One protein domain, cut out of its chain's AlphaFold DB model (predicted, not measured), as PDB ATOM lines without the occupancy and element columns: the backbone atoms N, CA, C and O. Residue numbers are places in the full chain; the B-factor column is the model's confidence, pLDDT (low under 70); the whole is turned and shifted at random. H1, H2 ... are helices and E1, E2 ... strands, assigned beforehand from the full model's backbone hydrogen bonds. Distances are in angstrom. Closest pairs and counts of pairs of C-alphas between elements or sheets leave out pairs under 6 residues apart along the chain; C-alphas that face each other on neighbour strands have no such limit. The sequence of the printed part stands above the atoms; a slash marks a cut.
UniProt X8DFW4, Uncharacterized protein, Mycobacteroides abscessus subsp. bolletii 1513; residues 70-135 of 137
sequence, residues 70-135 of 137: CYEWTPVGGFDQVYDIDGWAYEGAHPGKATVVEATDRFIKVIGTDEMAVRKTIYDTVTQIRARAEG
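AT A GLANCE: This is residues 70 to 135 of the 137 residues of an uncharacterized protein of Mycobacteroides abscessus subsp. bolletii 1513 (UniProt X8DFW4). One long helix, H2, covers one face of a four-stranded antiparallel sheet built from two hairpins side by side, making two layers; the tiny H1 only grazes the sheet. The 66 printed residues run E1 E2 H1 E3 E4 H2, sheet order E2 E1 E4 E3, class mixed. The whole is compact, radius of gyration of the C-alphas 11.8 A, but elongated, 35 by 20 by 17 A.

IN THESE COORDINATES: Find C-alpha 70 at (-32.675, 23.258, -37.210), where E1, residues 70 to 74, begins. Next come E2, 78 to 81, H1, 86 to 89, E3, 98 to 103, and E4, 108 to 112. H2, residues 115 to 133, runs 27.3 A to C-alpha 133 at (-35.545, 7.885, -57.626).

HOW THE PARTS SIT: Look for N 72 and O 80, 2.9 A, in hairpin E1 and E2; N 71 and O 110, 3.0 A, between E1 and E4; N 99 and O 111, 2.8 A, in hairpin E3 and E4. H2, its O i to N i+4 pairs all within hydrogen-bond range, has a height over the sheet of 7.9 A; its closest C-alphas to E3 are Val 118 and Ala 98, 5.0 A. H1 is too short for such pairs.

THE WHOLE: The farthest C-alphas, Trp 88 and Gly 135, are 36.6 A apart. The printed part has no cut and no long link; residues 82 to 97 have pLDDT under 70.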
ATOM      1  N   CYS A  70     -33.433  23.791 -36.089       75.81
ATOM      2  CA  CYS A  70     -32.675  23.258 -37.210       75.81
ATOM      3  C   CYS A  70     -32.482  21.758 -37.004       75.81
ATOM      4  O   CYS A  70     -31.963  21.313 -35.979       75.81
ATOM      5  N   TYR A  71     -32.954  20.982 -37.972       81.94
ATOM      6  CA  TYR A  71     -32.782  19.540 -37.988       81.94
ATOM      7  C   TYR A  71     -32.156  19.121 -39.302       81.94
ATOM      8  O   TYR A  71     -32.504  19.622 -40.378       81.94
ATOM      9  N   GLU A  72     -31.268  18.151 -39.182       83.31
ATOM     10  CA  GLU A  72     -30.666  17.463 -40.299       83.31
ATOM     11  C   GLU A  72     -31.145  16.019 -40.329       83.31
ATOM     12  O   GLU A  72     -31.464  15.407 -39.305       83.31
ATOM     13  N   TRP A  73     -31.223  15.481 -41.540       89.62
ATOM     14  CA  TRP A  73     -31.526  14.085 -41.765       89.62
ATOM     15  C   TRP A  73     -30.540  13.459 -42.734       89.62
ATOM     16  O   TRP A  73     -30.238  14.017 -43.792       89.62
ATOM     17  N   THR A  74     -30.099  12.250 -42.393       84.50
ATOM     18  CA  THR A  74     -29.334  11.384 -43.292       84.50
ATOM     19  C   THR A  74     -29.955   9.986 -43.354       84.50
ATOM     20  O   THR A  74     -30.570   9.537 -42.381       84.50
ATOM     21  N   PRO A  75     -29.754   9.233 -44.455       78.81
ATOM     22  CA  PRO A  75     -30.264   7.868 -44.577       78.81
ATOM     23  C   PRO A  75     -29.774   6.899 -43.491       78.81
ATOM     24  O   PRO A  75     -30.458   5.920 -43.208       78.81
ATOM     25  N   VAL A  76     -28.592   7.149 -42.913       81.00
ATOM     26  CA  VAL A  76     -27.943   6.258 -41.935       81.00
ATOM     27  C   VAL A  76     -28.149   6.742 -40.498       81.00
ATOM     28  O   VAL A  76     -28.392   5.920 -39.619       81.00
ATOM     29  N   GLY A  77     -28.055   8.053 -40.258       72.69
ATOM     30  CA  GLY A  77     -28.125   8.650 -38.920       72.69
ATOM     31  C   GLY A  77     -29.540   8.965 -38.438       72.69
ATOM     32  O   GLY A  77     -29.762   9.098 -37.241       72.69
ATOM     33  N   GLY A  78     -30.528   9.030 -39.335       80.06
ATOM     34  CA  GLY A  78     -31.869   9.467 -38.953       80.06
ATOM     35  C   GLY A  78     -31.904  10.975 -38.716       80.06
ATOM     36  O   GLY A  78     -31.351  11.712 -39.525       80.06
ATOM     37  N   PHE A  79     -32.611  11.422 -37.676       77.94
ATOM     38  CA  PHE A  79     -32.792  12.842 -37.361       77.94
ATOM     39  C   PHE A  79     -31.837  13.285 -36.269       77.94
ATOM     40  O   PHE A  79     -31.949  12.801 -35.143       77.94
ATOM     41  N   ASP A  80     -31.032  14.293 -36.575       78.75
ATOM     42  CA  ASP A  80     -30.199  14.964 -35.592       78.75
ATOM     43  C   ASP A  80     -30.567  16.445 -35.539       78.75
ATOM     44  O   ASP A  80     -30.720  17.117 -36.563       78.75
ATOM     45  N   GLN A  81     -30.764  16.955 -34.324       71.06
ATOM     46  CA  GLN A  81     -30.866  18.394 -34.124       71.06
ATOM     47  C   GLN A  81     -29.483  18.987 -34.347       71.06
ATOM     48  O   GLN A  81     -28.514  18.556 -33.721       71.06
ATOM     49  N   VAL A  82     -29.402  19.994 -35.207       67.62
ATOM     50  CA  VAL A  82     -28.136  20.658 -35.495       67.62
ATOM     51  C   VAL A  82     -28.191  22.065 -34.954       67.62
ATOM     52  O   VAL A  82     -29.132  22.819 -35.195       67.62
ATOM     53  N   TYR A  83     -27.172  22.413 -34.175       57.97
ATOM     54  CA  TYR A  83     -26.959  23.779 -33.733       57.97
ATOM     55  C   TYR A  83     -26.367  24.559 -34.901       57.97
ATOM     56  O   TYR A  83     -25.164  24.782 -34.972       57.97
ATOM     57  N   ASP A  84     -27.221  24.915 -35.857       54.22
ATOM     58  CA  ASP A  84     -26.813  25.784 -36.945       54.22
ATOM     59  C   ASP A  84     -26.748  27.224 -36.443       54.22
ATOM     60  O   ASP A  84     -27.767  27.881 -36.226       54.22
ATOM     61  N   ILE A  85     -25.521  27.685 -36.229       49.12
ATOM     62  CA  ILE A  85     -25.195  29.045 -35.813       49.12
ATOM     63  C   ILE A  85     -25.584  30.050 -36.912       49.12
ATOM     64  O   ILE A  85     -26.045  31.144 -36.588       49.12
ATOM     65  N   ASP A  86     -25.522  29.650 -38.187       46.03
ATOM     66  CA  ASP A  86     -25.921  30.477 -39.335       46.03
ATOM     67  C   ASP A  86     -27.448  30.501 -39.532       46.03
ATOM     68  O   ASP A  86     -28.003  31.433 -40.119       46.03
ATOM     69  N   GLY A  87     -28.161  29.523 -38.964       45.47
ATOM     70  CA  GLY A  87     -29.622  29.472 -38.943       45.47
ATOM     71  C   GLY A  87     -30.250  30.661 -38.220       45.47
ATOM     72  O   GLY A  87     -31.283  31.161 -38.657       45.47
ATOM     73  N   TRP A  88     -29.586  31.194 -37.188       47.28
ATOM     74  CA  TRP A  88     -30.009  32.387 -36.436       47.28
ATOM     75  C   TRP A  88     -29.982  33.687 -37.259       47.28
ATOM     76  O   TRP A  88     -30.430  34.725 -36.770       47.28
ATOM     77  N   ALA A  89     -29.443  33.657 -38.483       42.44
ATOM     78  CA  ALA A  89     -29.414  34.781 -39.419       42.44
ATOM     79  C   ALA A  89     -30.427  34.645 -40.572       42.44
ATOM     80  O   ALA A  89     -30.458  35.502 -41.456       42.44
ATOM     81  N   TYR A  90     -31.258  33.593 -40.605       47.88
ATOM     82  CA  TYR A  90     -32.172  33.382 -41.728       47.88
ATOM     83  C   TYR A  90     -33.362  34.356 -41.670       47.88
ATOM     84  O   TYR A  90     -34.391  34.073 -41.055       47.88
ATOM     85  N   GLU A  91     -33.246  35.489 -42.375       46.75
ATOM     86  CA  GLU A  91     -34.277  36.542 -42.510       46.75
ATOM     87  C   GLU A  91     -35.651  36.028 -43.006       46.75
ATOM     88  O   GLU A  91     -36.653  36.736 -42.924       46.75
ATOM     89  N   GLY A  92     -35.726  34.791 -43.513       44.72
ATOM     90  CA  GLY A  92     -36.955  34.154 -44.000       44.72
ATOM     91  C   GLY A  92     -37.722  33.301 -42.981       44.72
ATOM     92  O   GLY A  92     -38.762  32.735 -43.334       44.72
ATOM     93  N   ALA A  93     -37.232  33.151 -41.746       49.38
ATOM     94  CA  ALA A  93     -37.892  32.301 -40.763       49.38
ATOM     95  C   ALA A  93     -39.113  32.996 -40.139       49.38
ATOM     96  O   ALA A  93     -39.032  33.733 -39.160       49.38
ATOM     97  N   HIS A  94     -40.278  32.752 -40.733       51.09
ATOM     98  CA  HIS A  94     -41.549  33.235 -40.207       51.09
ATOM     99  C   HIS A  94     -42.152  32.243 -39.203       51.09
ATOM    100  O   HIS A  94     -42.062  31.031 -39.430       51.09
ATOM    101  N   PRO A  95     -42.858  32.730 -38.163       53.44
ATOM    102  CA  PRO A  95     -43.601  31.885 -37.237       53.44
ATOM    103  C   PRO A  95     -44.466  30.839 -37.959       53.44
ATOM    104  O   PRO A  95     -45.303  31.182 -38.797       53.44
ATOM    105  N   GLY A  96     -44.246  29.560 -37.646       56.41
ATOM    106  CA  GLY A  96     -45.006  28.426 -38.184       56.41
ATOM    107  C   GLY A  96     -44.589  27.958 -39.583       56.41
ATOM    108  O   GLY A  96     -45.283  27.129 -40.174       56.41
ATOM    109  N   LYS A  97     -43.479  28.464 -40.137       65.81
ATOM    110  CA  LYS A  97     -42.920  27.985 -41.409       65.81
ATOM    111  C   LYS A  97     -41.600  27.248 -41.192       65.81
ATOM    112  O   LYS A  97     -40.782  27.641 -40.364       65.81
ATOM    113  N   ALA A  98     -41.413  26.188 -41.974       76.00
ATOM    114  CA  ALA A  98     -40.163  25.459 -42.113       76.00
ATOM    115  C   ALA A  98     -39.634  25.619 -43.544       76.00
ATOM    116  O   ALA A  98     -40.400  25.607 -44.511       76.00
ATOM    117  N   THR A  99     -38.323  25.775 -43.673       78.19
ATOM    118  CA  THR A  99     -37.614  26.050 -44.918       78.19
ATOM    119  C   THR A  99     -36.526  25.009 -45.110       78.19
ATOM    120  O   THR A  99     -35.696  24.797 -44.229       78.19
ATOM    121  N   VAL A 100     -36.530  24.356 -46.273       81.88
ATOM    122  CA  VAL A 100     -35.440  23.473 -46.693       81.88
ATOM    123  C   VAL A 100     -34.263  24.351 -47.096       81.88
ATOM    124  O   VAL A 100     -34.372  25.124 -48.045       81.88
ATOM    125  N   VAL A 101     -33.168  24.246 -46.352       79.25
ATOM    126  CA  VAL A 101     -31.928  24.991 -46.607       79.25
ATOM    127  C   VAL A 101     -31.060  24.231 -47.597       79.25
ATOM    128  O   VAL A 101     -30.485  24.817 -48.507       79.25
ATOM    129  N   GLU A 102     -31.025  22.909 -47.456       80.25
ATOM    130  CA  GLU A 102     -30.273  22.026 -48.331       80.25
ATOM    131  C   GLU A 102     -30.990  20.681 -48.442       80.25
ATOM    132  O   GLU A 102     -31.533  20.170 -47.461       80.25
ATOM    133  N   ALA A 103     -31.025  20.102 -49.642       85.25
ATOM    134  CA  ALA A 103     -31.584  18.775 -49.860       85.25
ATOM    135  C   ALA A 103     -30.875  18.061 -51.012       85.25
ATOM    136  O   ALA A 103     -30.853  18.530 -52.150       85.25
ATOM    137  N   THR A 104     -30.343  16.886 -50.700       85.38
ATOM    138  CA  THR A 104     -29.699  15.937 -51.609       85.38
ATOM    139  C   THR A 104     -30.199  14.523 -51.300       85.38
ATOM    140  O   THR A 104     -30.894  14.294 -50.312       85.38
ATOM    141  N   ASP A 105     -29.816  13.543 -52.116       81.56
ATOM    142  CA  ASP A 105     -30.080  12.121 -51.859       81.56
ATOM    143  C   ASP A 105     -29.383  11.580 -50.595       81.56
ATOM    144  O   ASP A 105     -29.762  10.528 -50.075       81.56
ATOM    145  N   ARG A 106     -28.379  12.297 -50.082       80.06
ATOM    146  CA  ARG A 106     -27.562  11.893 -48.928       80.06
ATOM    147  C   ARG A 106     -27.878  12.664 -47.654       80.06
ATOM    148  O   ARG A 106     -27.524  12.197 -46.574       80.06
ATOM    149  N   PHE A 107     -28.495  13.832 -47.781       83.12
ATOM    150  CA  PHE A 107     -28.595  14.791 -46.693       83.12
ATOM    151  C   PHE A 107     -29.723  15.796 -46.917       83.12
ATOM    152  O   PHE A 107     -29.890  16.299 -48.029       83.12
ATOM    153  N   ILE A 108     -30.461  16.118 -45.855       84.00
ATOM    154  CA  ILE A 108     -31.495  17.156 -45.851       84.00
ATOM    155  C   ILE A 108     -31.314  18.026 -44.609       84.00
ATOM    156  O   ILE A 108     -31.247  17.494 -43.505       84.00
ATOM    157  N   LYS A 109     -31.331  19.349 -44.785       84.44
ATOM    158  CA  LYS A 109     -31.307  20.353 -43.719       84.44
ATOM    159  C   LYS A 109     -32.536  21.239 -43.794       84.44
ATOM    160  O   LYS A 109     -32.827  21.827 -44.840       84.44
ATOM    161  N   VAL A 110     -33.248  21.363 -42.678       81.88
ATOM    162  CA  VAL A 110     -34.453  22.193 -42.573       81.88
ATOM    163  C   VAL A 110     -34.376  23.070 -41.334       81.88
ATOM    164  O   VAL A 110     -33.989  22.610 -40.261       81.88
ATOM    165  N   ILE A 111     -34.776  24.330 -41.492       79.00
ATOM    166  CA  ILE A 111     -34.828  25.333 -40.426       79.00
ATOM    167  C   ILE A 111     -36.251  25.879 -40.321       79.00
ATOM    168  O   ILE A 111     -36.905  26.110 -41.333       79.00
ATOM    169  N   GLY A 112     -36.751  26.107 -39.111       74.38
ATOM    170  CA  GLY A 112     -38.052  26.739 -38.902       74.38
ATOM    171  C   GLY A 112     -38.331  27.033 -37.439       74.38
ATOM    172  O   GLY A 112     -37.627  26.561 -36.558       74.38
ATOM    173  N   THR A 113     -39.373  27.807 -37.153       70.75
ATOM    174  CA  THR A 113     -39.680  28.226 -35.771       70.75
ATOM    175  C   THR A 113     -40.517  27.203 -34.990       70.75
ATOM    176  O   THR A 113     -40.779  27.396 -33.809       70.75
ATOM    177  N   ASP A 114     -41.001  26.147 -35.649       75.00
ATOM    178  CA  ASP A 114     -41.816  25.072 -35.071       75.00
ATOM    179  C   ASP A 114     -41.168  23.725 -35.408       75.00
ATOM    180  O   ASP A 114     -41.039  23.356 -36.577       75.00
ATOM    181  N   GLU A 115     -40.760  22.989 -34.376       78.44
ATOM    182  CA  GLU A 115     -40.115  21.682 -34.497       78.44
ATOM    183  C   GLU A 115     -40.968  20.691 -35.295       78.44
ATOM    184  O   GLU A 115     -40.446  19.944 -36.129       78.44
ATOM    185  N   MET A 116     -42.284  20.685 -35.070       82.56
ATOM    186  CA  MET A 116     -43.175  19.742 -35.736       82.56
ATOM    187  C   MET A 116     -43.275  20.055 -37.229       82.56
ATOM    188  O   MET A 116     -43.231  19.138 -38.053       82.56
ATOM    189  N   ALA A 117     -43.336  21.341 -37.583       80.69
ATOM    190  CA  ALA A 117     -43.285  21.786 -38.971       80.69
ATOM    191  C   ALA A 117     -41.955  21.394 -39.636       80.69
ATOM    192  O   ALA A 117     -41.966  20.837 -40.731       80.69
ATOM    193  N   VAL A 118     -40.823  21.600 -38.955       80.38
ATOM    194  CA  VAL A 118     -39.483  21.251 -39.459       80.38
ATOM    195  C   VAL A 118     -39.355  19.755 -39.734       80.38
ATOM    196  O   VAL A 118     -38.979  19.354 -40.837       80.38
ATOM    197  N   ARG A 119     -39.741  18.911 -38.773       85.12
ATOM    198  CA  ARG A 119     -39.700  17.453 -38.946       85.12
ATOM    199  C   ARG A 119     -40.623  16.985 -40.062       85.12
ATOM    200  O   ARG A 119     -40.215  16.160 -40.876       85.12
ATOM    201  N   LYS A 120     -41.844  17.525 -40.133       89.12
ATOM    202  CA  LYS A 120     -42.779  17.211 -41.220       89.12
ATOM    203  C   LYS A 120     -42.170  17.551 -42.581       89.12
ATOM    204  O   LYS A 120     -42.215  16.718 -43.482       89.12
ATOM    205  N   THR A 121     -41.576  18.734 -42.721       88.19
ATOM    206  CA  THR A 121     -40.934  19.156 -43.970       88.19
ATOM    207  C   THR A 121     -39.811  18.205 -44.373       88.19
ATOM    208  O   THR A 121     -39.757  17.821 -45.537       88.19
ATOM    209  N   ILE A 122     -38.986  17.738 -43.430       87.00
ATOM    210  CA  ILE A 122     -37.971  16.715 -43.722       87.00
ATOM    211  C   ILE A 122     -38.622  15.434 -44.265       87.00
ATOM    212  O   ILE A 122     -38.202  14.943 -45.311       87.00
ATOM    213  N   TYR A 123     -39.660  14.901 -43.611       89.88
ATOM    214  CA  TYR A 123     -40.345  13.690 -44.087       89.88
ATOM    215  C   TYR A 123     -40.928  13.852 -45.496       89.88
ATOM    216  O   TYR A 123     -40.790  12.953 -46.333       89.88
ATOM    217  N   ASP A 124     -41.550  14.998 -45.774       91.00
ATOM    218  CA  ASP A 124     -42.099  15.307 -47.094       91.00
ATOM    219  C   ASP A 124     -40.976  15.351 -48.149       91.00
ATOM    220  O   ASP A 124     -41.109  14.760 -49.223       91.00
ATOM    221  N   THR A 125     -39.838  15.982 -47.836       88.44
ATOM    222  CA  THR A 125     -38.669  16.048 -48.728       88.44
ATOM    223  C   THR A 125     -38.051  14.669 -48.977       88.44
ATOM    224  O   THR A 125     -37.795  14.323 -50.131       88.44
ATOM    225  N   VAL A 126     -37.889  13.832 -47.943       88.06
ATOM    226  CA  VAL A 126     -37.429  12.436 -48.097       88.06
ATOM    227  C   VAL A 126     -38.352  11.665 -49.039       88.06
ATOM    228  O   VAL A 126     -37.884  10.958 -49.934       88.06
ATOM    229  N   THR A 127     -39.665  11.813 -48.858       89.94
ATOM    230  CA  THR A 127     -40.671  11.130 -49.681       89.94
ATOM    231  C   THR A 127     -40.561  11.548 -51.147       89.94
ATOM    232  O   THR A 127     -40.560  10.691 -52.029       89.94
ATOM    233  N   GLN A 128     -40.387  12.845 -51.421       88.44
ATOM    234  CA  GLN A 128     -40.207  13.351 -52.785       88.44
ATOM    235  C   GLN A 128     -38.928  12.827 -53.446       88.44
ATOM    236  O   GLN A 128     -38.954  12.447 -54.616       88.44
ATOM    237  N   ILE A 129     -37.813  12.783 -52.711       87.00
ATOM    238  CA  ILE A 129     -36.537  12.273 -53.230       87.00
ATOM    239  C   ILE A 129     -36.666  10.793 -53.609       87.00
ATOM    240  O   ILE A 129     -36.237  10.400 -54.694       87.00
ATOM    241  N   ARG A 130     -37.313   9.985 -52.759       86.19
ATOM    242  CA  ARG A 130     -37.556   8.560 -53.039       86.19
ATOM    243  C   ARG A 130     -38.473   8.358 -54.242       86.19
ATOM    244  O   ARG A 130     -38.128   7.592 -55.135       86.19
ATOM    245  N   ALA A 131     -39.578   9.099 -54.319       87.25
ATOM    246  CA  ALA A 131     -40.505   9.012 -55.447       87.25
ATOM    247  C   ALA A 131     -39.826   9.344 -56.788       87.25
ATOM    248  O   ALA A 131     -40.055   8.655 -57.781       87.25
ATOM    249  N   ARG A 132     -38.943  10.353 -56.819       86.25
ATOM    250  CA  ARG A 132     -38.148  10.687 -58.014       86.25
ATOM    251  C   ARG A 132     -37.151   9.587 -58.376       86.25
ATOM    252  O   ARG A 132     -37.011   9.269 -59.552       86.25
ATOM    253  N   ALA A 133     -36.478   8.990 -57.390       84.88
ATOM    254  CA  ALA A 133     -35.545   7.885 -57.626       84.88
ATOM    255  C   ALA A 133     -36.241   6.639 -58.209       84.88
ATOM    256  O   ALA A 133     -35.640   5.902 -58.987       84.88
ATOM    257  N   GLU A 134     -37.512   6.434 -57.867       87.75
ATOM    258  CA  GLU A 134     -38.354   5.345 -58.377       87.75
ATOM    259  C   GLU A 134     -39.075   5.693 -59.696       87.75
ATOM    260  O   GLU A 134     -39.764   4.846 -60.261       87.75
ATOM    261  N   GLY A 135     -38.919   6.919 -60.212       82.69
ATOM    262  CA  GLY A 135     -39.574   7.382 -61.441       82.69
ATOM    263  C   GLY A 135     -41.087   7.603 -61.309       82.69
ATOM    264  O   GLY A 135     -41.802   7.569 -62.308       82.69
TER     265      GLY A 135